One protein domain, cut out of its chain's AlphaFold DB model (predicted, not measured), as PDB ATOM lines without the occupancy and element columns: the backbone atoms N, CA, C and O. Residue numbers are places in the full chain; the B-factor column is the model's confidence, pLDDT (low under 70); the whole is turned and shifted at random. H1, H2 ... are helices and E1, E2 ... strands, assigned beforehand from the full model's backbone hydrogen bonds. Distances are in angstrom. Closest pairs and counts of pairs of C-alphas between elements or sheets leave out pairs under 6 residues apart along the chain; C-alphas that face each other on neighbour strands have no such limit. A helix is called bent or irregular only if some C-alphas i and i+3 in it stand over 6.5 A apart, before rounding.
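This is residues 39 to 209 of the 283 residues of an uncharacterized protein of viral metagenome (UniProt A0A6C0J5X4). A long, twisted sheet of three strands, E1, E7 and E6, has the long helix H1 slanting over it at one end, where residues 58 to 65 reach the sheet. H3 crosses over E7, H4 packs on H1, and H2 sits by E1. E1 runs on towards the small hairpin E2 and E3 near the bent far part of the hairpin E6 and E7, while another small hairpin, E4 and E5, lies beside H3. The 171 printed residues hold four named helices and seven named strands in the order H1 H2 E1 E2 E3 H3 E4 E5 H4 E6 E7; the sheets are antiparallel and the class is mixed. The whole is compact, with a radius of gyration of the C-alphas of 17.9 A and spans of 58 by 42 by 29 A.

Find C-alpha 39 at (102.632, 128.784, 143.547); from there H1 runs 37.6 A to residue 65, with a kink of 28 degrees near residue 46. Next come H2, residues 73 to 79, and E1, residues 84 to 91, 20.1 A long, which bends by 57 degrees at residue 87. E2 is residues 94 to 97, E3 103 to 106, H3 128 to 133, E4 135 to 137, E5 142 to 144 and H4 154 to 162. E6, residues 175 to 190, is 34.7 A long and bends at residue 187; E7, residues 193 to 208, is 37.8 A long, bends at residue 196 and ends at C-alpha 208, (139.893, 124.203, 134.900).

Start at E7, the inner strand: N 205 and O 88 of E1 are 2.8 A apart, and N 204 and O 179 of E6 2.8 A. In the hairpin E2 and E3, look at N 104 and O 96, 2.8 A; in the hairpin E4 and E5, at N 137 and O 142, 2.8 A. H1, H2 and H3 on one face of the sheet E1 E7 E6 make two layers, one of helices and one of strands. H1 runs slantwise to the strands, at 38 degrees to E1 on the local plane, at a height over the sheet of 5.8 A. H1 touches H4 with residues 51 to 59 alone, the closest C-alphas being those of Thr 55 and Val 154, 5.3 A. H4 only grazes the sheet. H2 and E4 are apart. Every O i to N i+4 pair is within hydrogen-bond range in H2, H3 and H4, and 21 of 23 in H1.

The C-alphas farthest apart are those of Asp 100 and Leu 167, 59.3 A. The printed part has no cut. The links E3 to H3 and H4 to E6 are long. The pLDDT is under 70 at residues 39 to 45, 93 to 126 and 191 to 192.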
ATOM      1  N   ALA A  39     101.340 128.142 143.293       66.81
ATOM      2  CA  ALA A  39     102.632 128.784 143.547       66.81
ATOM      3  C   ALA A  39     103.825 127.898 143.141       66.81
ATOM      4  O   ALA A  39     104.828 128.395 142.634       66.81
ATOM      5  N   HIS A  40     103.715 126.578 143.334       68.44
ATOM      6  CA  HIS A  40     104.708 125.619 142.854       68.44
ATOM      7  C   HIS A  40     104.793 125.592 141.325       68.44
ATOM      8  O   HIS A  40     105.894 125.688 140.799       68.44
ATOM      9  N   ALA A  41     103.661 125.533 140.619       69.50
ATOM     10  CA  ALA A  41     103.651 125.545 139.154       69.50
ATOM     11  C   ALA A  41     104.267 126.837 138.578       69.50
ATOM     12  O   ALA A  41     105.120 126.778 137.700       69.50
ATOM     13  N   GLU A  42     103.913 127.998 139.139       69.31
ATOM     14  CA  GLU A  42     104.468 129.300 138.736       69.31
ATOM     15  C   GLU A  42     105.986 129.392 138.991       69.31
ATOM     16  O   GLU A  42     106.722 130.073 138.274       69.31
ATOM     17  N   ARG A  43     106.476 128.711 140.034       67.50
ATOM     18  CA  ARG A  43     107.905 128.620 140.337       67.50
ATOM     19  C   ARG A  43     108.636 127.722 139.344       67.50
ATOM     20  O   ARG A  43     109.725 128.095 138.915       67.50
ATOM     21  N   ASP A  44     108.059 126.573 139.005       68.75
ATOM     22  CA  ASP A  44     108.665 125.608 138.087       68.75
ATOM     23  C   ASP A  44     108.818 126.217 136.680       68.75
ATOM     24  O   ASP A  44     109.887 126.102 136.081       68.75
ATOM     25  N   GLU A  45     107.818 126.965 136.196       69.88
ATOM     26  CA  GLU A  45     107.896 127.690 134.915       69.88
ATOM     27  C   GLU A  45     109.026 128.736 134.904       69.88
ATOM     28  O   GLU A  45     109.819 128.806 133.966       69.88
ATOM     29  N   ARG A  46     109.177 129.518 135.980       73.25
ATOM     30  CA  ARG A  46     110.277 130.497 136.088       73.25
ATOM     31  C   ARG A  46     111.640 129.866 136.298       73.25
ATOM     32  O   ARG A  46     112.665 130.488 136.031       73.25
ATOM     33  N   GLN A  47     111.684 128.656 136.837       77.31
ATOM     34  CA  GLN A  47     112.939 127.967 137.075       77.31
ATOM     35  C   GLN A  47     113.670 127.679 135.759       77.31
ATOM     36  O   GLN A  47     114.896 127.782 135.720       77.31
ATOM     37  N   GLU A  48     112.936 127.382 134.686       81.19
ATOM     38  CA  GLU A  48     113.494 127.256 133.335       81.19
ATOM     39  C   GLU A  48     114.110 128.571 132.850       81.19
ATOM     40  O   GLU A  48     115.256 128.585 132.393       81.19
ATOM     41  N   GLU A  49     113.394 129.683 133.033       81.06
ATOM     42  CA  GLU A  49     113.878 131.021 132.687       81.06
ATOM     43  C   GLU A  49     115.156 131.377 133.464       81.06
ATOM     44  O   GLU A  49     116.152 131.783 132.866       81.06
ATOM     45  N   HIS A  50     115.187 131.147 134.782       82.69
ATOM     46  CA  HIS A  50     116.383 131.395 135.592       82.69
ATOM     47  C   HIS A  50     117.574 130.532 135.169       82.69
ATOM     48  O   HIS A  50     118.703 131.022 135.161       82.69
ATOM     49  N   ILE A  51     117.353 129.258 134.820       85.12
ATOM     50  CA  ILE A  51     118.420 128.395 134.296       85.12
ATOM     51  C   ILE A  51     118.973 128.983 133.001       85.12
ATOM     52  O   ILE A  51     120.193 129.063 132.855       85.12
ATOM     53  N   ALA A  52     118.108 129.404 132.078       83.81
ATOM     54  CA  ALA A  52     118.526 129.962 130.798       83.81
ATOM     55  C   ALA A  52     119.315 131.270 130.972       83.81
ATOM     56  O   ALA A  52     120.433 131.382 130.462       83.81
ATOM     57  N   LEU A  53     118.772 132.220 131.741       83.50
ATOM     58  CA  LEU A  53     119.406 133.514 132.005       83.50
ATOM     59  C   LEU A  53     120.759 133.346 132.695       83.50
ATOM     60  O   LEU A  53     121.763 133.875 132.220       83.50
ATOM     61  N   PHE A  54     120.816 132.544 133.760       87.06
ATOM     62  CA  PHE A  54     122.057 132.369 134.507       87.06
ATOM     63  C   PHE A  54     123.110 131.580 133.715       87.06
ATOM     64  O   PHE A  54     124.305 131.844 133.828       87.06
ATOM     65  N   THR A  55     122.686 130.644 132.860       89.81
ATOM     66  CA  THR A  55     123.596 129.970 131.919       89.81
ATOM     67  C   THR A  55     124.231 130.967 130.955       89.81
ATOM     68  O   THR A  55     125.438 130.899 130.730       89.81
ATOM     69  N   ALA A  56     123.444 131.895 130.403       84.56
ATOM     70  CA  ALA A  56     123.953 132.916 129.493       84.56
ATOM     71  C   ALA A  56     124.929 133.875 130.194       84.56
ATOM     72  O   ALA A  56     126.016 134.124 129.671       84.56
ATOM     73  N   GLU A  57     124.572 134.356 131.385       88.62
ATOM     74  CA  GLU A  57     125.400 135.263 132.187       88.62
ATOM     75  C   GLU A  57     126.735 134.618 132.577       88.62
ATOM     76  O   GLU A  57     127.800 135.153 132.272       88.62
ATOM     77  N   LEU A  58     126.703 133.421 133.169       90.38
ATOM     78  CA  LEU A  58     127.926 132.754 133.612       90.38
ATOM     79  C   LEU A  58     128.819 132.335 132.430       90.38
ATOM     80  O   LEU A  58     130.046 132.348 132.547       90.38
ATOM     81  N   LEU A  59     128.236 132.000 131.272       91.31
ATOM     82  CA  LEU A  59     129.003 131.750 130.049       91.31
ATOM     83  C   LEU A  59     129.691 133.023 129.534       91.31
ATOM     84  O   LEU A  59     130.840 132.944 129.096       91.31
ATOM     85  N   ALA A  60     129.023 134.179 129.595       88.75
ATOM     86  CA  ALA A  60     129.626 135.463 129.244       88.75
ATOM     87  C   ALA A  60     130.809 135.779 130.171       88.75
ATOM     88  O   ALA A  60     131.924 135.948 129.685       88.75
ATOM     89  N   THR A  61     130.617 135.682 131.492       89.81
ATOM     90  CA  THR A  61     131.693 135.846 132.487       89.81
ATOM     91  C   THR A  61     132.869 134.901 132.230       89.81
ATOM     92  O   THR A  61     134.033 135.290 132.342       89.81
ATOM     93  N   THR A  62     132.587 133.651 131.847       91.69
ATOM     94  CA  THR A  62     133.622 132.659 131.516       91.69
ATOM     95  C   THR A  62     134.443 133.084 130.298       91.69
ATOM     96  O   THR A  62     135.668 132.979 130.323       91.69
ATOM     97  N   ARG A  63     133.786 133.577 129.242       91.94
ATOM     98  CA  ARG A  63     134.450 134.064 128.021       91.94
ATOM     99  C   ARG A  63     135.272 135.319 128.282       91.94
ATOM    100  O   ARG A  63     136.421 135.386 127.852       91.94
ATOM    101  N   ASP A  64     134.729 136.258 129.044       90.12
ATOM    102  CA  ASP A  64     135.422 137.497 129.396       90.12
ATOM    103  C   ASP A  64     136.662 137.218 130.257       90.12
ATOM    104  O   ASP A  64     137.721 137.811 130.049       90.12
ATOM    105  N   SER A  65     136.581 136.232 131.158       87.75
ATOM    106  CA  SER A  65     137.699 135.819 132.022       87.75
ATOM    107  C   SER A  65     138.914 135.283 131.258       87.75
ATOM    108  O   SER A  65     140.018 135.280 131.803       87.75
ATOM    109  N   VAL A  66     138.730 134.828 130.013       87.69
ATOM    110  CA  VAL A  66     139.800 134.318 129.138       87.69
ATOM    111  C   VAL A  66     140.084 135.216 127.933       87.69
ATOM    112  O   VAL A  66     140.857 134.833 127.051       87.69
ATOM    113  N   ALA A  67     139.459 136.395 127.865       85.19
ATOM    114  CA  ALA A  67     139.605 137.309 126.734       85.19
ATOM    115  C   ALA A  67     141.040 137.845 126.599       85.19
ATOM    116  O   ALA A  67     141.502 138.101 125.489       85.19
ATOM    117  N   SER A  68     141.760 137.975 127.717       79.69
ATOM    118  CA  SER A  68     143.169 138.367 127.740       79.69
ATOM    119  C   SER A  68     144.057 137.207 128.182       79.69
ATOM    120  O   SER A  68     143.812 136.554 129.195       79.69
ATOM    121  N   THR A  69     145.128 136.979 127.426       75.06
ATOM    122  CA  THR A  69     146.189 136.017 127.755       75.06
ATOM    123  C   THR A  69     147.272 136.625 128.649       75.06
ATOM    124  O   THR A  69     148.120 135.905 129.178       75.06
ATOM    125  N   GLU A  70     147.250 137.945 128.847       79.38
ATOM    126  CA  GLU A  70     148.286 138.678 129.577       79.38
ATOM    127  C   GLU A  70     147.808 139.214 130.926       79.38
ATOM    128  O   GLU A  70     148.611 139.332 131.854       79.38
ATOM    129  N   THR A  71     146.518 139.514 131.056       80.25
ATOM    130  CA  THR A  71     145.931 140.184 132.221       80.25
ATOM    131  C   THR A  71     144.668 139.471 132.677       80.25
ATOM    132  O   THR A  71     143.867 139.049 131.850       80.25
ATOM    133  N   GLY A  72     144.441 139.408 133.988       81.94
ATOM    134  CA  GLY A  72     143.220 138.850 134.565       81.94
ATOM    135  C   GLY A  72     143.442 137.520 135.288       81.94
ATOM    136  O   GLY A  72     144.547 136.970 135.270       81.94
ATOM    137  N   PRO A  73     142.390 136.990 135.937       83.69
ATOM    138  CA  PRO A  73     142.518 135.885 136.885       83.69
ATOM    139  C   PRO A  73     143.049 134.605 136.234       83.69
ATOM    140  O   PRO A  73     143.837 133.884 136.849       83.69
ATOM    141  N   VAL A  74     142.666 134.335 134.981       87.88
ATOM    142  CA  VAL A  74     143.130 133.157 134.236       87.88
ATOM    143  C   VAL A  74     144.585 133.321 133.803       87.88
ATOM    144  O   VAL A  74     145.397 132.443 134.087       87.88
ATOM    145  N   ALA A  75     144.944 134.451 133.187       86.31
ATOM    146  CA  ALA A  75     146.315 134.727 132.759       86.31
ATOM    147  C   ALA A  75     147.311 134.658 133.934       86.31
ATOM    148  O   ALA A  75     148.366 134.029 133.829       86.31
ATOM    149  N   ASP A  76     146.953 135.240 135.081       89.00
ATOM    150  CA  ASP A  76     147.778 135.205 136.292       89.00
ATOM    151  C   ASP A  76     147.921 133.790 136.856       89.00
ATOM    152  O   ASP A  76     149.000 133.394 137.310       89.00
ATOM    153  N   ALA A  77     146.846 133.004 136.813       90.75
ATOM    154  CA  ALA A  77     146.872 131.630 137.279       90.75
ATOM    155  C   ALA A  77     147.723 130.725 136.375       90.75
ATOM    156  O   ALA A  77     148.511 129.929 136.890       90.75
ATOM    157  N   VAL A  78     147.649 130.908 135.054       88.44
ATOM    158  CA  VAL A  78     148.514 130.223 134.081       88.44
ATOM    159  C   VAL A  78     149.983 130.579 134.318       88.44
ATOM    160  O   VAL A  78     150.813 129.680 134.447       88.44
ATOM    161  N   LYS A  79     150.317 131.870 134.475       89.50
ATOM    162  CA  LYS A  79     151.691 132.328 134.773       89.50
ATOM    163  C   LYS A  79     152.259 131.714 136.054       89.50
ATOM    164  O   LYS A  79     153.460 131.481 136.154       89.50
ATOM    165  N   ARG A  80     151.399 131.452 137.039       91.00
ATOM    166  CA  ARG A  80     151.760 130.819 138.317       91.00
ATOM    167  C   ARG A  80     151.775 129.289 138.272       91.00
ATOM    168  O   ARG A  80     152.085 128.671 139.287       91.00
ATOM    169  N   GLY A  81     151.461 128.685 137.126       89.81
ATOM    170  CA  GLY A  81     151.434 127.234 136.954       89.81
ATOM    171  C   GLY A  81     150.278 126.552 137.688       89.81
ATOM    172  O   GLY A  81     150.426 125.413 138.127       89.81
ATOM    173  N   PHE A  82     149.148 127.242 137.873       91.50
ATOM    174  CA  PHE A  82     147.940 126.614 138.403       91.50
ATOM    175  C   PHE A  82     147.204 125.800 137.329       91.50
ATOM    176  O   PHE A  82     147.358 126.005 136.128       91.50
ATOM    177  N   ASP A  83     146.388 124.861 137.797       92.00
ATOM    178  CA  ASP A  83     145.536 123.951 137.022       92.00
ATOM    179  C   ASP A  83     144.161 124.552 136.667       92.00
ATOM    180  O   ASP A  83     143.388 123.969 135.906       92.00
ATOM    181  N   GLY A  84     143.848 125.710 137.248       93.06
ATOM    182  CA  GLY A  84     142.600 126.428 137.050       93.06
ATOM    183  C   GLY A  84     142.565 127.765 137.788       93.06
ATOM    184  O   GLY A  84     143.430 128.049 138.623       93.06
ATOM    185  N   ALA A  85     141.532 128.562 137.523       93.38
ATOM    186  CA  ALA A  85     141.298 129.863 138.148       93.38
ATOM    187  C   ALA A  85     139.856 130.001 138.649       93.38
ATOM    188  O   ALA A  85     138.930 129.441 138.067       93.38
ATOM    189  N   GLU A  86     139.673 130.751 139.736       92.56
ATOM    190  CA  GLU A  86     138.345 131.182 140.180       92.56
ATOM    191  C   GLU A  86     137.867 132.301 139.250       92.56
ATOM    192  O   GLU A  86     138.576 133.295 139.090       92.56
ATOM    193  N   ILE A  87     136.700 132.121 138.629       90.62
ATOM    194  CA  ILE A  87     136.091 133.115 137.731       90.62
ATOM    195  C   ILE A  87     134.883 133.806 138.362       90.62
ATOM    196  O   ILE A  87     134.536 134.907 137.958       90.62
ATOM    197  N   ASP A  88     134.254 133.173 139.359       88.62
ATOM    198  CA  ASP A  88     133.109 133.743 140.067       88.62
ATOM    199  C   ASP A  88     132.944 133.139 141.476       88.62
ATOM    200  O   ASP A  88     133.375 132.007 141.744       88.62
ATOM    201  N   ARG A  89     132.298 133.876 142.387       86.44
ATOM    202  CA  ARG A  89     132.072 133.487 143.789       86.44
ATOM    203  C   ARG A  89     130.681 133.886 144.270       86.44
ATOM    204  O   ARG A  89     130.346 135.059 144.360       86.44
ATOM    205  N   PHE A  90     129.946 132.901 144.778       82.50
ATOM    206  CA  PHE A  90     128.627 133.086 145.381       82.50
ATOM    207  C   PHE A  90     128.649 132.753 146.869       82.50
ATOM    208  O   PHE A  90     129.061 131.661 147.269       82.50
ATOM    209  N   TYR A  91     128.170 133.660 147.717       77.88
ATOM    210  CA  TYR A  91     128.121 133.425 149.159       77.88
ATOM    211  C   TYR A  91     126.833 132.717 149.560       77.88
ATOM    212  O   TYR A  91     125.733 133.080 149.149       77.88
ATOM    213  N   LEU A  92     126.978 131.697 150.405       74.44
ATOM    214  CA  LEU A  92     125.840 131.078 151.059       74.44
ATOM    215  C   LEU A  92     125.478 131.899 152.300       74.44
ATOM    216  O   LEU A  92     126.358 132.270 153.080       74.44
ATOM    217  N   PRO A  93     124.181 132.133 152.522       67.12
ATOM    218  CA  PRO A  93     123.721 132.986 153.601       67.12
ATOM    219  C   PRO A  93     124.048 132.380 154.963       67.12
ATOM    220  O   PRO A  93     123.806 131.192 155.210       67.12
ATOM    221  N   ALA A  94     124.543 133.210 155.877       66.50
ATOM    222  CA  ALA A  94     124.609 132.862 157.287       66.50
ATOM    223  C   ALA A  94     123.350 133.376 157.989       66.50
ATOM    224  O   ALA A  94     123.079 134.570 157.969       66.50
ATOM    225  N   ILE A  95     122.595 132.475 158.622       65.50
ATOM    226  CA  ILE A  95     121.507 132.859 159.525       65.50
ATOM    227  C   ILE A  95     122.117 133.080 160.908       65.50
ATOM    228  O   ILE A  95     122.645 132.138 161.512       65.50
ATOM    229  N   VAL A  96     122.054 134.312 161.392       64.31
ATOM    230  CA  VAL A  96     122.558 134.725 162.702       64.31
ATOM    231  C   VAL A  96     121.370 135.089 163.589       64.31
ATOM    232  O   VAL A  96     120.367 135.593 163.102       64.31
ATOM    233  N   ALA A  97     121.447 134.770 164.881       61.47
ATOM    234  CA  ALA A  97     120.467 135.263 165.843       61.47
ATOM    235  C   ALA A  97     120.843 136.700 166.218       61.47
ATOM    236  O   ALA A  97     121.971 136.923 166.661       61.47
ATOM    237  N   SER A  98     119.928 137.637 166.023       59.66
ATOM    238  CA  SER A  98     120.057 139.023 166.476       59.66
ATOM    239  C   SER A  98     119.785 139.139 167.979       59.66
ATOM    240  O   SER A  98     119.290 138.207 168.627       59.66
ATOM    241  N   ASP A  99     120.093 140.307 168.540       62.34
ATOM    242  CA  ASP A  99     119.945 140.585 169.973       62.34
ATOM    243  C   ASP A  99     118.481 140.538 170.459       62.34
ATOM    244  O   ASP A  99     118.226 140.244 171.629       62.34
ATOM    245  N   ASP A 100     117.513 140.767 169.566       62.97
ATOM    246  CA  ASP A 100     116.071 140.652 169.834       62.97
ATOM    247  C   ASP A 100     115.524 139.219 169.651       62.97
ATOM    248  O   ASP A 100     114.345 138.955 169.896       62.97
ATOM    249  N   GLY A 101     116.383 138.267 169.268       57.75
ATOM    250  CA  GLY A 101     116.022 136.874 169.010       57.75
ATOM    251  C   GLY A 101     115.443 136.616 167.618       57.75
ATOM    252  O   GLY A 101     115.063 135.472 167.337       57.75
ATOM    253  N   SER A 102     115.384 137.629 166.748       60.75
ATOM    254  CA  SER A 102     115.089 137.441 165.329       60.75
ATOM    255  C   SER A 102     116.286 136.821 164.582       60.75
ATOM    256  O   SER A 102     117.321 136.472 165.162       60.75
ATOM    257  N   ARG A 103     116.094 136.506 163.298       54.22
ATOM    258  CA  ARG A 103     117.105 135.859 162.455       54.22
ATOM    259  C   ARG A 103     117.554 136.847 161.395       54.22
ATOM    260  O   ARG A 103     116.776 137.169 160.506       54.22
ATOM    261  N   GLU A 104     118.810 137.258 161.455       59.78
ATOM    262  CA  GLU A 104     119.425 138.119 160.452       59.78
ATOM    263  C   GLU A 104     120.187 137.294 159.416       59.78
ATOM    264  O   GLU A 104     120.859 136.304 159.730       59.78
ATOM    265  N   LEU A 105     120.069 137.714 158.159       60.94
ATOM    266  CA  LEU A 105     120.810 137.165 157.038       60.94
ATOM    267  C   LEU A 105     122.104 137.959 156.861       60.94
ATOM    268  O   LEU A 105     122.062 139.139 156.529       60.94
ATOM    269  N   LEU A 106     123.253 137.314 157.044       63.03
ATOM    270  CA  LEU A 106     124.558 137.951 156.860       63.03
ATOM    271  C   LEU A 106     125.203 137.475 155.556       63.03
ATOM    272  O   LEU A 106     125.513 136.290 155.394       63.03
ATOM    273  N   VAL A 107     125.384 138.422 154.634       59.34
ATOM    274  CA  VAL A 107     125.902 138.256 153.267       59.34
ATOM    275  C   VAL A 107     126.816 139.460 152.968       59.34
ATOM    276  O   VAL A 107     126.524 140.543 153.475       59.34
ATOM    277  N   PRO A 108     127.943 139.309 152.243       57.81
ATOM    278  CA  PRO A 108     128.768 140.455 151.858       57.81
ATOM    279  C   PRO A 108     127.969 141.510 151.077       57.81
ATOM    280  O   PRO A 108     127.165 141.124 150.224       57.81
ATOM    281  N   PRO A 109     128.217 142.812 151.313       48.97
ATOM    282  CA  PRO A 109     127.455 143.906 150.703       48.97
ATOM    283  C   PRO A 109     127.511 143.918 149.167       48.97
ATOM    284  O   PRO A 109     126.535 144.311 148.539       48.97
ATOM    285  N   ASP A 110     128.595 143.405 148.576       47.16
ATOM    286  CA  ASP A 110     128.815 143.384 147.121       47.16
ATOM    287  C   ASP A 110     128.529 142.018 146.477       47.16
ATOM    288  O   ASP A 110     128.890 141.781 145.326       47.16
ATOM    289  N   SER A 111     127.935 141.074 147.215       50.75
ATOM    290  CA  SER A 111     127.687 139.736 146.671       50.75
ATOM    291  C   SER A 111     126.288 139.588 146.089       50.75
ATOM    292  O   SER A 111     125.283 139.848 146.752       50.75
ATOM    293  N   THR A 112     126.229 139.110 144.847       46.59
ATOM    294  CA  THR A 112     124.987 138.780 144.152       46.59
ATOM    295  C   THR A 112     124.315 137.616 144.869       46.59
ATOM    296  O   THR A 112     124.807 136.483 144.891       46.59
ATOM    297  N   TYR A 113     123.193 137.910 145.513       50.72
ATOM    298  CA  TYR A 113     122.441 136.949 146.289       50.72
ATOM    299  C   TYR A 113     121.116 136.622 145.620       50.72
ATOM    300  O   TYR A 113     120.300 137.513 145.416       50.72
ATOM    301  N   PHE A 114     120.854 135.333 145.398       50.56
ATOM    302  CA  PHE A 114     119.501 134.841 145.157       50.56
ATOM    303  C   PHE A 114     119.273 133.577 146.015       50.56
ATOM    304  O   PHE A 114     119.700 132.476 145.668       50.56
ATOM    305  N   CYS A 115     118.642 133.818 147.174       43.38
ATOM    306  CA  CYS A 115     117.847 132.966 148.089       43.38
ATOM    307  C   CYS A 115     118.492 132.111 149.221       43.38
ATOM    308  O   CYS A 115     119.426 131.326 149.036       43.38
ATOM    309  N   SER A 116     117.896 132.235 150.429       34.47
ATOM    310  CA  SER A 116     118.199 131.533 151.704       34.47
ATOM    311  C   SER A 116     117.079 130.583 152.077       34.47
ATOM    312  O   SER A 116     115.961 130.749 151.604       34.47
ATOM    313  N   PRO A 117     117.317 129.646 153.016       35.09
ATOM    314  CA  PRO A 117     116.361 128.603 153.378       35.09
ATOM    315  C   PRO A 117     115.143 129.078 154.200       35.09
ATOM    316  O   PRO A 117     114.520 128.251 154.861       35.09
ATOM    317  N   GLY A 118     114.815 130.376 154.222       37.53
ATOM    318  CA  GLY A 118     113.700 130.909 155.019       37.53
ATOM    319  C   GLY A 118     112.981 132.135 154.455       37.53
ATOM    320  O   GLY A 118     112.105 132.646 155.137       37.53
ATOM    321  N   ALA A 119     113.333 132.610 153.257       36.62
ATOM    322  CA  ALA A 119     112.837 133.875 152.711       36.62
ATOM    323  C   ALA A 119     112.239 133.712 151.303       36.62
ATOM    324  O   ALA A 119     112.483 134.536 150.439       36.62
ATOM    325  N   ASP A 120     111.470 132.646 151.084       40.06
ATOM    326  CA  ASP A 120     110.521 132.543 149.963       40.06
ATOM    327  C   ASP A 120     109.126 132.251 150.530       40.06
ATOM    328  O   ASP A 120     108.425 131.344 150.087       40.06
ATOM    329  N   GLU A 121     108.718 132.999 151.558       39.28
ATOM    330  CA  GLU A 121     107.277 133.160 151.763       39.28
ATOM    331  C   GLU A 121     106.681 134.086 150.682       39.28
ATOM    332  O   GLU A 121     105.487 133.978 150.447       39.28
ATOM    333  N   ASP A 122     107.503 134.860 149.934       44.50
ATOM    334  CA  ASP A 122     107.026 135.773 148.874       44.50
ATOM    335  C   ASP A 122     107.938 136.023 147.634       44.50
ATOM    336  O   ASP A 122     107.592 136.872 146.809       44.50
ATOM    337  N   THR A 123     109.061 135.326 147.395       51.41
ATOM    338  CA  THR A 123     109.917 135.629 146.221       51.41
ATOM    339  C   THR A 123     109.924 134.552 145.133       51.41
ATOM    340  O   THR A 123     110.087 133.356 145.324       51.41
ATOM    341  N   LYS A 124     109.702 135.016 143.907       53.78
ATOM    342  CA  LYS A 124     109.486 134.226 142.692       53.78
ATOM    343  C   LYS A 124     110.779 133.631 142.104       53.78
ATOM    344  O   LYS A 124     110.763 133.181 140.962       53.78
ATOM    345  N   SER A 125     111.893 133.672 142.841       59.41
ATOM    346  CA  SER A 125     113.250 133.410 142.341       59.41
ATOM    347  C   SER A 125     113.764 132.019 142.730       59.41
ATOM    348  O   SER A 125     113.381 131.451 143.749       59.41
ATOM    349  N   THR A 126     114.639 131.428 141.912       69.00
ATOM    350  CA  THR A 126     115.287 130.145 142.231       69.00
ATOM    351  C   THR A 126     116.682 130.381 142.785       69.00
ATOM    352  O   THR A 126     117.483 131.084 142.180       69.00
ATOM    353  N   ALA A 127     117.003 129.737 143.911       74.25
ATOM    354  CA  ALA A 127     118.292 129.942 144.551       74.25
ATOM    355  C   ALA A 127     119.479 129.554 143.649       74.25
ATOM    356  O   ALA A 127     119.499 128.443 143.114       74.25
ATOM    357  N   ILE A 128     120.523 130.390 143.566       77.94
ATOM    358  CA  ILE A 128     121.728 130.110 142.752       77.94
ATOM    359  C   ILE A 128     122.368 128.774 143.137       77.94
ATOM    360  O   ILE A 128     122.764 127.988 142.278       77.94
ATOM    361  N   ALA A 129     122.417 128.457 144.434       78.75
ATOM    362  CA  ALA A 129     122.940 127.176 144.902       78.75
ATOM    363  C   ALA A 129     122.173 125.980 144.302       78.75
ATOM    364  O   ALA A 129     122.792 124.972 143.954       78.75
ATOM    365  N   THR A 130     120.852 126.118 144.136       81.38
ATOM    366  CA  THR A 130     119.994 125.127 143.477       81.38
ATOM    367  C   THR A 130     120.294 125.056 141.982       81.38
ATOM    368  O   THR A 130     120.476 123.960 141.466       81.38
ATOM    369  N   LEU A 131     120.438 126.193 141.295       85.38
ATOM    370  CA  LEU A 131     120.764 126.237 139.862       85.38
ATOM    371  C   LEU A 131     122.142 125.618 139.546       85.38
ATOM    372  O   LEU A 131     122.305 124.912 138.550       85.38
ATOM    373  N   LEU A 132     123.131 125.838 140.418       87.56
ATOM    374  CA  LEU A 132     124.498 125.336 140.249       87.56
ATOM    375  C   LEU A 132     124.653 123.856 140.614       87.56
ATOM    376  O   LEU A 132     125.429 123.144 139.973       87.56
ATOM    377  N   ARG A 133     123.980 123.394 141.677       83.81
ATOM    378  CA  ARG A 133     124.249 122.076 142.285       83.81
ATOM    379  C   ARG A 133     123.055 121.127 142.294       83.81
ATOM    380  O   ARG A 133     123.273 119.939 142.513       83.81
ATOM    381  N   GLY A 134     121.842 121.610 142.052       84.50
ATOM    382  CA  GLY A 134     120.592 120.877 142.249       84.50
ATOM    383  C   GLY A 134     119.996 121.088 143.642       84.50
ATOM    384  O   GLY A 134     120.593 121.728 144.511       84.50
ATOM    385  N   PHE A 135     118.808 120.529 143.876       81.12
ATOM    386  CA  PHE A 135     118.128 120.644 145.168       81.12
ATOM    387  C   PHE A 135     118.864 119.853 146.247       81.12
ATOM    388  O   PHE A 135     119.122 118.664 146.078       81.12
ATOM    389  N   TYR A 136     119.178 120.483 147.376       78.31
ATOM    390  CA  TYR A 136     119.833 119.783 148.476       78.31
ATOM    391  C   TYR A 136     118.829 118.965 149.294       78.31
ATOM    392  O   TYR A 136     117.969 119.518 149.983       78.31
ATOM    393  N   ASP A 137     118.969 117.643 149.267       76.12
ATOM    394  CA  ASP A 137     118.217 116.741 150.127       76.12
ATOM    395  C   ASP A 137     118.903 116.640 151.492       76.12
ATOM    396  O   ASP A 137     120.000 116.100 151.657       76.12
ATOM    397  N   TRP A 138     118.235 117.174 152.511       70.75
ATOM    398  CA  TRP A 138     118.755 117.192 153.870       70.75
ATOM    399  C   TRP A 138     118.769 115.811 154.533       70.75
ATOM    400  O   TRP A 138     119.521 115.649 155.503       70.75
ATOM    401  N   LYS A 139     117.967 114.847 154.065       75.19
ATOM    402  CA  LYS A 139     117.918 113.481 154.606       75.19
ATOM    403  C   LYS A 139     119.112 112.681 154.115       75.19
ATOM    404  O   LYS A 139     119.825 112.095 154.923       75.19
ATOM    405  N   THR A 140     119.355 112.706 152.809       78.06
ATOM    406  CA  THR A 140     120.457 111.965 152.176       78.06
ATOM    407  C   THR A 140     121.771 112.744 152.174       78.06
ATOM    408  O   THR A 140     122.826 112.162 151.949       78.06
ATOM    409  N   LYS A 141     121.727 114.055 152.454       76.12
ATOM    410  CA  LYS A 141     122.865 114.987 152.374       76.12
ATOM    411  C   LYS A 141     123.464 115.085 150.965       76.12
ATOM    412  O   LYS A 141     124.645 115.410 150.831       76.12
ATOM    413  N   THR A 142     122.660 114.850 149.931       81.50
ATOM    414  CA  THR A 142     123.072 114.893 148.520       81.50
ATOM    415  C   THR A 142     122.334 115.991 147.763       81.50
ATOM    416  O   THR A 142     121.251 116.404 148.165       81.50
ATOM    417  N   ASN A 143     122.921 116.477 146.667       84.62
ATOM    418  CA  ASN A 143     122.176 117.328 145.740       84.62
ATOM    419  C   ASN A 143     121.466 116.465 144.693       84.62
ATOM    420  O   ASN A 143     122.014 115.447 144.271       84.62
ATOM    421  N   GLN A 144     120.279 116.901 144.287       85.44
ATOM    422  CA  GLN A 144     119.370 116.245 143.350       85.44
ATOM    423  C   GLN A 144     119.217 117.132 142.102       85.44
ATOM    424  O   GLN A 144     118.301 117.962 142.045       85.44
ATOM    425  N   PRO A 145     120.159 117.063 141.140       87.56
ATOM    426  CA  PRO A 145     120.089 117.828 139.895       87.56
ATOM    427  C   PRO A 145     118.932 117.388 138.990       87.56
ATOM    428  O   PRO A 145     118.435 118.194 138.215       87.56
ATOM    429  N   GLU A 146     118.462 116.147 139.115       87.56
ATOM    430  CA  GLU A 146     117.327 115.592 138.370       87.56
ATOM    431  C   GLU A 146     116.002 116.315 138.639       87.56
ATOM    432  O   GLU A 146     115.071 116.205 137.850       87.56
ATOM    433  N   LYS A 147     115.922 117.067 139.744       83.75
ATOM    434  CA  LYS A 147     114.769 117.903 140.095       83.75
ATOM    435  C   LYS A 147     114.791 119.282 139.437       83.75
ATOM    436  O   LYS A 147     113.849 120.046 139.612       83.75
ATOM    437  N   LEU A 148     115.872 119.638 138.747       84.38
ATOM    438  CA  LEU A 148     115.903 120.826 137.899       84.38
ATOM    439  C   LEU A 148     115.244 120.513 136.548       84.38
ATOM    440  O   LEU A 148     115.298 119.360 136.110       84.38
ATOM    441  N   PRO A 149     114.696 121.518 135.848       80.00
ATOM    442  CA  PRO A 149     114.280 121.372 134.461       80.00
ATOM    443  C   PRO A 149     115.347 120.692 133.593       80.00
ATOM    444  O   PRO A 149     116.534 121.019 133.647       80.00
ATOM    445  N   GLY A 150     114.933 119.666 132.845       83.50
ATOM    446  CA  GLY A 150     115.827 118.840 132.026       83.50
ATOM    447  C   GLY A 150     116.856 117.999 132.803       83.50
ATOM    448  O   GLY A 150     117.698 117.352 132.181       83.50
ATOM    449  N   GLY A 151     116.824 117.991 134.140       85.44
ATOM    450  CA  GLY A 151     117.758 117.260 134.999       85.44
ATOM    451  C   GLY A 151     119.208 117.756 134.927       85.44
ATOM    452  O   GLY A 151     120.147 116.990 135.182       85.44
ATOM    453  N   LYS A 152     119.412 119.015 134.522       88.56
ATOM    454  CA  LYS A 152     120.738 119.614 134.323       88.56
ATOM    455  C   LYS A 152     120.904 120.872 135.168       88.56
ATOM    456  O   LYS A 152     120.005 121.695 135.273       88.56
ATOM    457  N   THR A 153     122.086 121.016 135.758       92.69
ATOM    458  CA  THR A 153     122.516 122.260 136.404       92.69
ATOM    459  C   THR A 153     123.073 123.227 135.365       92.69
ATOM    460  O   THR A 153     123.508 122.804 134.292       92.69
ATOM    461  N   VAL A 154     123.154 124.509 135.719       92.00
ATOM    462  CA  VAL A 154     123.789 125.544 134.883       92.00
ATOM    463  C   VAL A 154     125.214 125.146 134.483       92.00
ATOM    464  O   VAL A 154     125.585 125.220 133.320       92.00
ATOM    465  N   ILE A 155     125.993 124.609 135.422       94.25
ATOM    466  CA  ILE A 155     127.375 124.169 135.164       94.25
ATOM    467  C   ILE A 155     127.429 123.028 134.151       94.25
ATOM    468  O   ILE A 155     128.303 123.011 133.289       94.25
ATOM    469  N   ARG A 156     126.482 122.084 134.222       94.62
ATOM    470  CA  ARG A 156     126.397 121.000 133.241       94.62
ATOM    471  C   ARG A 156     126.066 121.540 131.851       94.62
ATOM    472  O   ARG A 156     126.701 121.118 130.893       94.62
ATOM    473  N   LEU A 157     125.118 122.472 131.752       95.19
ATOM    474  CA  LEU A 157     124.758 123.108 130.482       95.19
ATOM    475  C   LEU A 157     125.940 123.867 129.874       95.19
ATOM    476  O   LEU A 157     126.210 123.714 128.687       95.19
ATOM    477  N   ILE A 158     126.681 124.631 130.680       95.88
ATOM    478  CA  ILE A 158     127.863 125.354 130.200       95.88
ATOM    479  C   ILE A 158     128.946 124.378 129.741       95.88
ATOM    480  O   ILE A 158     129.484 124.554 128.656       95.88
ATOM    481  N   ASN A 159     129.232 123.319 130.500       96.44
ATOM    482  CA  ASN A 159     130.245 122.341 130.097       96.44
ATOM    483  C   ASN A 159     129.898 121.646 128.769       96.44
ATOM    484  O   ASN A 159     130.781 121.477 127.938       96.44
ATOM    485  N   GLU A 160     128.622 121.341 128.511       95.75
ATOM    486  CA  GLU A 160     128.171 120.817 127.207       95.75
ATOM    487  C   GLU A 160     128.385 121.813 126.046       95.75
ATOM    488  O   GLU A 160     128.477 121.408 124.883       95.75
ATOM    489  N   LEU A 161     128.436 123.119 126.331       95.06
ATOM    490  CA  LEU A 161     128.804 124.150 125.355       95.06
ATOM    491  C   LEU A 161     130.326 124.246 125.197       95.06
ATOM    492  O   LEU A 161     130.804 124.308 124.067       95.06
ATOM    493  N   LEU A 162     131.080 124.196 126.299       94.38
ATOM    494  CA  LEU A 162     132.547 124.237 126.288       94.38
ATOM    495  C   LEU A 162     133.165 123.028 125.572       94.38
ATOM    496  O   LEU A 162     134.167 123.168 124.881       94.38
ATOM    497  N   GLU A 163     132.538 121.852 125.655       94.62
ATOM    498  CA  GLU A 163     132.943 120.653 124.904       94.62
ATOM    499  C   GLU A 163     132.943 120.861 123.379       94.62
ATOM    500  O   GLU A 163     133.633 120.141 122.655       94.62
ATOM    501  N   LYS A 164     132.181 121.844 122.886       94.69
ATOM    502  CA  LYS A 164     132.048 122.173 121.461       94.69
ATOM    503  C   LYS A 164     132.948 123.332 121.031       94.69
ATOM    504  O   LYS A 164     132.897 123.722 119.865       94.69
ATOM    505  N   GLU A 165     133.737 123.901 121.942       93.25
ATOM    506  CA  GLU A 165     134.661 124.987 121.616       93.25
ATOM    507  C   GLU A 165     135.696 124.515 120.575       93.25
ATOM    508  O   GLU A 165     136.221 123.398 120.673       93.25
ATOM    509  N   PRO A 166     135.996 125.329 119.549       91.75
ATOM    510  CA  PRO A 166     136.890 124.932 118.470       91.75
ATOM    511  C   PRO A 166     138.343 124.825 118.947       91.75
ATOM    512  O   PRO A 166     138.774 125.515 119.875       91.75
ATOM    513  N   LEU A 167     139.133 124.002 118.250       88.81
ATOM    514  CA  LEU A 167     140.586 123.994 118.422       88.81
ATOM    515  C   LEU A 167     141.142 125.406 118.179       88.81
ATOM    516  O   LEU A 167     140.868 126.013 117.147       88.81
ATOM    517  N   GLY A 168     141.925 125.907 119.136       83.12
ATOM    518  CA  GLY A 168     142.478 127.265 119.121       83.12
ATOM    519  C   GLY A 168     141.707 128.278 119.975       83.12
ATOM    520  O   GLY A 168     142.227 129.365 120.208       83.12
ATOM    521  N   SER A 169     140.519 127.935 120.488       88.19
ATOM    522  CA  SER A 169     139.840 128.733 121.521       88.19
ATOM    523  C   SER A 169     140.598 128.667 122.851       88.19
ATOM    524  O   SER A 169     141.058 127.593 123.248       88.19
ATOM    525  N   ASN A 170     140.659 129.779 123.593       87.00
ATOM    526  CA  ASN A 170     141.203 129.802 124.960       87.00
ATOM    527  C   ASN A 170     140.384 128.933 125.935       87.00
ATOM    528  O   ASN A 170     140.878 128.580 127.001       87.00
ATOM    529  N   LEU A 171     139.148 128.574 125.568       90.81
ATOM    530  CA  LEU A 171     138.281 127.670 126.327       90.81
ATOM    531  C   LEU A 171     138.372 126.213 125.864       90.81
ATOM    532  O   LEU A 171     137.706 125.347 126.435       90.81
ATOM    533  N   TYR A 172     139.181 125.911 124.845       89.38
ATOM    534  CA  TYR A 172     139.315 124.550 124.340       89.38
ATOM    535  C   TYR A 172     139.785 123.604 125.456       89.38
ATOM    536  O   TYR A 172     140.796 123.855 126.110       89.38
ATOM    537  N   LYS A 173     139.039 122.509 125.669       90.00
ATOM    538  CA  LYS A 173     139.235 121.525 126.757       90.00
ATOM    539  C   LYS A 173     139.109 122.078 128.184       90.00
ATOM    540  O   LYS A 173     139.444 121.369 129.133       90.00
ATOM    541  N   CYS A 174     138.601 123.294 128.355       93.62
ATOM    542  CA  CYS A 174     138.309 123.817 129.680       93.62
ATOM    543  C   CYS A 174     136.982 123.269 130.219       93.62
ATOM    544  O   CYS A 174     136.057 122.975 129.464       93.62
ATOM    545  N   VAL A 175     136.882 123.160 131.542       96.25
ATOM    546  CA  VAL A 175     135.681 122.697 132.246       96.25
ATOM    547  C   VAL A 175     135.408 123.600 133.442       96.25
ATOM    548  O   VAL A 175     136.321 123.939 134.195       96.25
ATOM    549  N   LEU A 176     134.141 123.950 133.655       96.00
ATOM    550  CA  LEU A 176     133.689 124.593 134.880       96.00
ATOM    551  C   LEU A 176     133.379 123.568 135.967       96.00
ATOM    552  O   LEU A 176     132.677 122.575 135.749       96.00
ATOM    553  N   VAL A 177     133.844 123.853 137.178       94.75
ATOM    554  CA  VAL A 177     133.541 123.070 138.380       94.75
ATOM    555  C   VAL A 177     133.151 123.984 139.533       94.75
ATOM    556  O   VAL A 177     133.634 125.108 139.656       94.75
ATOM    557  N   VAL A 178     132.281 123.485 140.412       92.06
ATOM    558  CA  VAL A 178     131.873 124.205 141.624       92.06
ATOM    559  C   VAL A 178     132.647 123.666 142.813       92.06
ATOM    560  O   VAL A 178     132.490 122.505 143.202       92.06
ATOM    561  N   GLU A 179     133.428 124.525 143.450       90.31
ATOM    562  CA  GLU A 179     134.028 124.239 144.743       90.31
ATOM    563  C   GLU A 179     133.226 124.882 145.872       90.31
ATOM    564  O   GLU A 179     132.745 125.999 145.757       90.31
ATOM    565  N   MET A 180     133.096 124.189 147.002       85.56
ATOM    566  CA  MET A 180     132.504 124.760 148.211       85.56
ATOM    567  C   MET A 180     133.584 124.920 149.277       85.56
ATOM    568  O   MET A 180     134.322 123.971 149.576       85.56
ATOM    569  N   GLY A 181     133.657 126.107 149.868       83.19
ATOM    570  CA  GLY A 181     134.697 126.463 150.824       83.19
ATOM    571  C   GLY A 181     134.258 127.535 151.808       83.19
ATOM    572  O   GLY A 181     133.129 128.016 151.768       83.19
ATOM    573  N   GLY A 182     135.162 127.863 152.727       83.62
ATOM    574  CA  GLY A 182     135.057 129.056 153.555       83.62
ATOM    575  C   GLY A 182     135.923 130.153 152.954       83.62
ATOM    576  O   GLY A 182     137.048 129.867 152.543       83.62
ATOM    577  N   ASP A 183     135.413 131.373 152.917       82.75
ATOM    578  CA  ASP A 183     136.194 132.552 152.587       82.75
ATOM    579  C   ASP A 183     136.946 133.042 153.838       82.75
ATOM    580  O   ASP A 183     136.296 133.418 154.818       82.75
ATOM    581  N   PRO A 184     138.291 132.979 153.872       78.81
ATOM    582  CA  PRO A 184     139.054 133.439 155.028       78.81
ATOM    583  C   PRO A 184     138.942 134.953 155.257       78.81
ATOM    584  O   PRO A 184     139.081 135.385 156.408       78.81
ATOM    585  N   ASP A 185     138.670 135.718 154.199       80.56
ATOM    586  CA  ASP A 185     138.662 137.178 154.214       80.56
ATOM    587  C   ASP A 185     137.316 137.715 154.715       80.56
ATOM    588  O   ASP A 185     137.265 138.735 155.403       80.56
ATOM    589  N   TYR A 186     136.228 136.972 154.478       79.62
ATOM    590  CA  TYR A 186     134.899 137.314 154.978       79.62
ATOM    591  C   TYR A 186     134.475 136.431 156.158       79.62
ATOM    592  O   TYR A 186     134.240 135.227 156.026       79.62
ATOM    593  N   LYS A 187     134.347 137.030 157.348       81.94
ATOM    594  CA  LYS A 187     134.016 136.321 158.592       81.94
ATOM    595  C   LYS A 187     132.582 136.597 159.036       81.94
ATOM    596  O   LYS A 187     132.173 137.743 159.151       81.94
ATOM    597  N   VAL A 188     131.856 135.536 159.383       76.31
ATOM    598  CA  VAL A 188     130.487 135.597 159.912       76.31
ATOM    599  C   VAL A 188     130.424 135.116 161.366       76.31
ATOM    600  O   VAL A 188     131.162 134.194 161.738       76.31
ATOM    601  N   PRO A 189     129.545 135.686 162.209       75.75
ATOM    602  CA  PRO A 189     129.343 135.233 163.581       75.75
ATOM    603  C   PRO A 189     128.914 133.762 163.669       75.75
ATOM    604  O   PRO A 189     128.228 133.220 162.797       75.75
ATOM    605  N   ILE A 190     129.302 133.094 164.756       77.19
ATOM    606  CA  ILE A 190     128.831 131.746 165.084       77.19
ATOM    607  C   ILE A 190     127.633 131.872 166.025       77.19
ATOM    608  O   ILE A 190     127.798 132.239 167.184       77.19
ATOM    609  N   ALA A 191     126.443 131.487 165.553       67.00
ATOM    610  CA  ALA A 191     125.190 131.609 166.309       67.00
ATOM    611  C   ALA A 191     125.235 130.995 167.724       67.00
ATOM    612  O   ALA A 191     124.591 131.490 168.639       67.00
ATOM    613  N   SER A 192     126.006 129.923 167.927       66.69
ATOM    614  CA  SER A 192     126.130 129.237 169.220       66.69
ATOM    615  C   SER A 192     127.275 129.739 170.106       66.69
ATOM    616  O   SER A 192     127.495 129.173 171.176       66.69
ATOM    617  N   SER A 193     128.040 130.751 169.679       70.94
ATOM    618  CA  SER A 193     129.189 131.246 170.438       70.94
ATOM    619  C   SER A 193     129.393 132.753 170.259       70.94
ATOM    620  O   SER A 193     130.052 133.165 169.298       70.94
ATOM    621  N   PRO A 194     128.927 133.567 171.224       70.31
ATOM    622  CA  PRO A 194     129.158 135.009 171.237       70.31
ATOM    623  C   PRO A 194     130.645 135.353 171.082       70.31
ATOM    624  O   PRO A 194     131.508 134.686 171.657       70.31
ATOM    625  N   GLY A 195     130.951 136.364 170.264       74.00
ATOM    626  CA  GLY A 195     132.318 136.840 170.014       74.00
ATOM    627  C   GLY A 195     133.190 135.940 169.129       74.00
ATOM    628  O   GLY A 195     134.315 136.318 168.810       74.00
ATOM    629  N   ARG A 196     132.706 134.766 168.693       80.81
ATOM    630  CA  ARG A 196     133.434 133.916 167.739       80.81
ATOM    631  C   ARG A 196     132.882 134.070 166.333       80.81
ATOM    632  O   ARG A 196     131.676 134.035 166.110       80.81
ATOM    633  N   THR A 197     133.798 134.123 165.376       82.38
ATOM    634  CA  THR A 197     133.486 134.158 163.950       82.38
ATOM    635  C   THR A 197     134.034 132.931 163.232       82.38
ATOM    636  O   THR A 197     135.013 132.321 163.671       82.38
ATOM    637  N   LYS A 198     133.443 132.597 162.091       81.94
ATOM    638  CA  LYS A 198     133.941 131.597 161.145       81.94
ATOM    639  C   LYS A 198     134.042 132.207 159.741       81.94
ATOM    640  O   LYS A 198     133.298 133.141 159.461       81.94
ATOM    641  N   PRO A 199     134.903 131.670 158.863       84.19
ATOM    642  CA  PRO A 199     134.851 131.952 157.431       84.19
ATOM    643  C   PRO A 199     133.433 131.789 156.878       84.19
ATOM    644  O   PRO A 199     132.738 130.829 157.236       84.19
ATOM    645  N   ALA A 200     133.003 132.707 156.022       80.38
ATOM    646  CA  ALA A 200     131.717 132.616 155.354       80.38
ATOM    647  C   ALA A 200     131.729 131.500 154.321       80.38
ATOM    648  O   ALA A 200     132.698 131.322 153.587       80.38
ATOM    649  N   THR A 201     130.651 130.730 154.263       82.56
ATOM    650  CA  THR A 201     130.566 129.644 153.292       82.56
ATOM    651  C   THR A 201     130.295 130.226 151.908       82.56
ATOM    652  O   THR A 201     129.358 131.000 151.747       82.56
ATOM    653  N   CYS A 202     131.064 129.817 150.906       84.44
ATOM    654  CA  CYS A 202     130.876 130.223 149.517       84.44
ATOM    655  C   CYS A 202     130.945 129.027 148.557       84.44
ATOM    656  O   CYS A 202     131.524 127.976 148.861       84.44
ATOM    657  N   LEU A 203     130.318 129.208 147.398       87.25
ATOM    658  CA  LEU A 203     130.491 128.423 146.187       87.25
ATOM    659  C   LEU A 203     131.416 129.210 145.256       87.25
ATOM    660  O   LEU A 203     131.153 130.370 144.964       87.25
ATOM    661  N   LYS A 204     132.493 128.582 144.806       90.19
ATOM    662  CA  LYS A 204     133.476 129.142 143.881       90.19
ATOM    663  C   LYS A 204     133.319 128.445 142.542       90.19
ATOM    664  O   LYS A 204     133.364 127.211 142.500       90.19
ATOM    665  N   ILE A 205     133.126 129.211 141.480       92.38
ATOM    666  CA  ILE A 205     133.142 128.697 140.117       92.38
ATOM    667  C   ILE A 205     134.582 128.736 139.632       92.38
ATOM    668  O   ILE A 205     135.198 129.799 139.550       92.38
ATOM    669  N   MET A 206     135.123 127.559 139.351       94.94
ATOM    670  CA  MET A 206     136.489 127.393 138.882       94.94
ATOM    671  C   MET A 206     136.472 127.003 137.408       94.94
ATOM    672  O   MET A 206     135.790 126.044 137.045       94.94
ATOM    673  N   LEU A 207     137.258 127.697 136.590       96.19
ATOM    674  CA  LEU A 207     137.609 127.281 135.236       96.19
ATOM    675  C   LEU A 207     138.885 126.438 135.296       96.19
ATOM    676  O   LEU A 207     139.918 126.916 135.761       96.19
ATOM    677  N   ILE A 208     138.804 125.185 134.855       96.38
ATOM    678  CA  ILE A 208     139.893 124.203 134.900       96.38
ATOM    679  C   ILE A 208     140.340 123.884 133.477       96.38
ATOM    680  O   ILE A 208     139.508 123.494 132.662       96.38
ATOM    681  N   TRP A 209     141.639 123.990 133.200       93.69
ATOM    682  CA  TRP A 209     142.243 123.616 131.908       93.69
ATOM    683  C   TRP A 209     143.142 122.375 131.997       93.69
ATOM    684  O   TRP A 209     143.392 121.732 130.982       93.69
TER     685      TRP A 209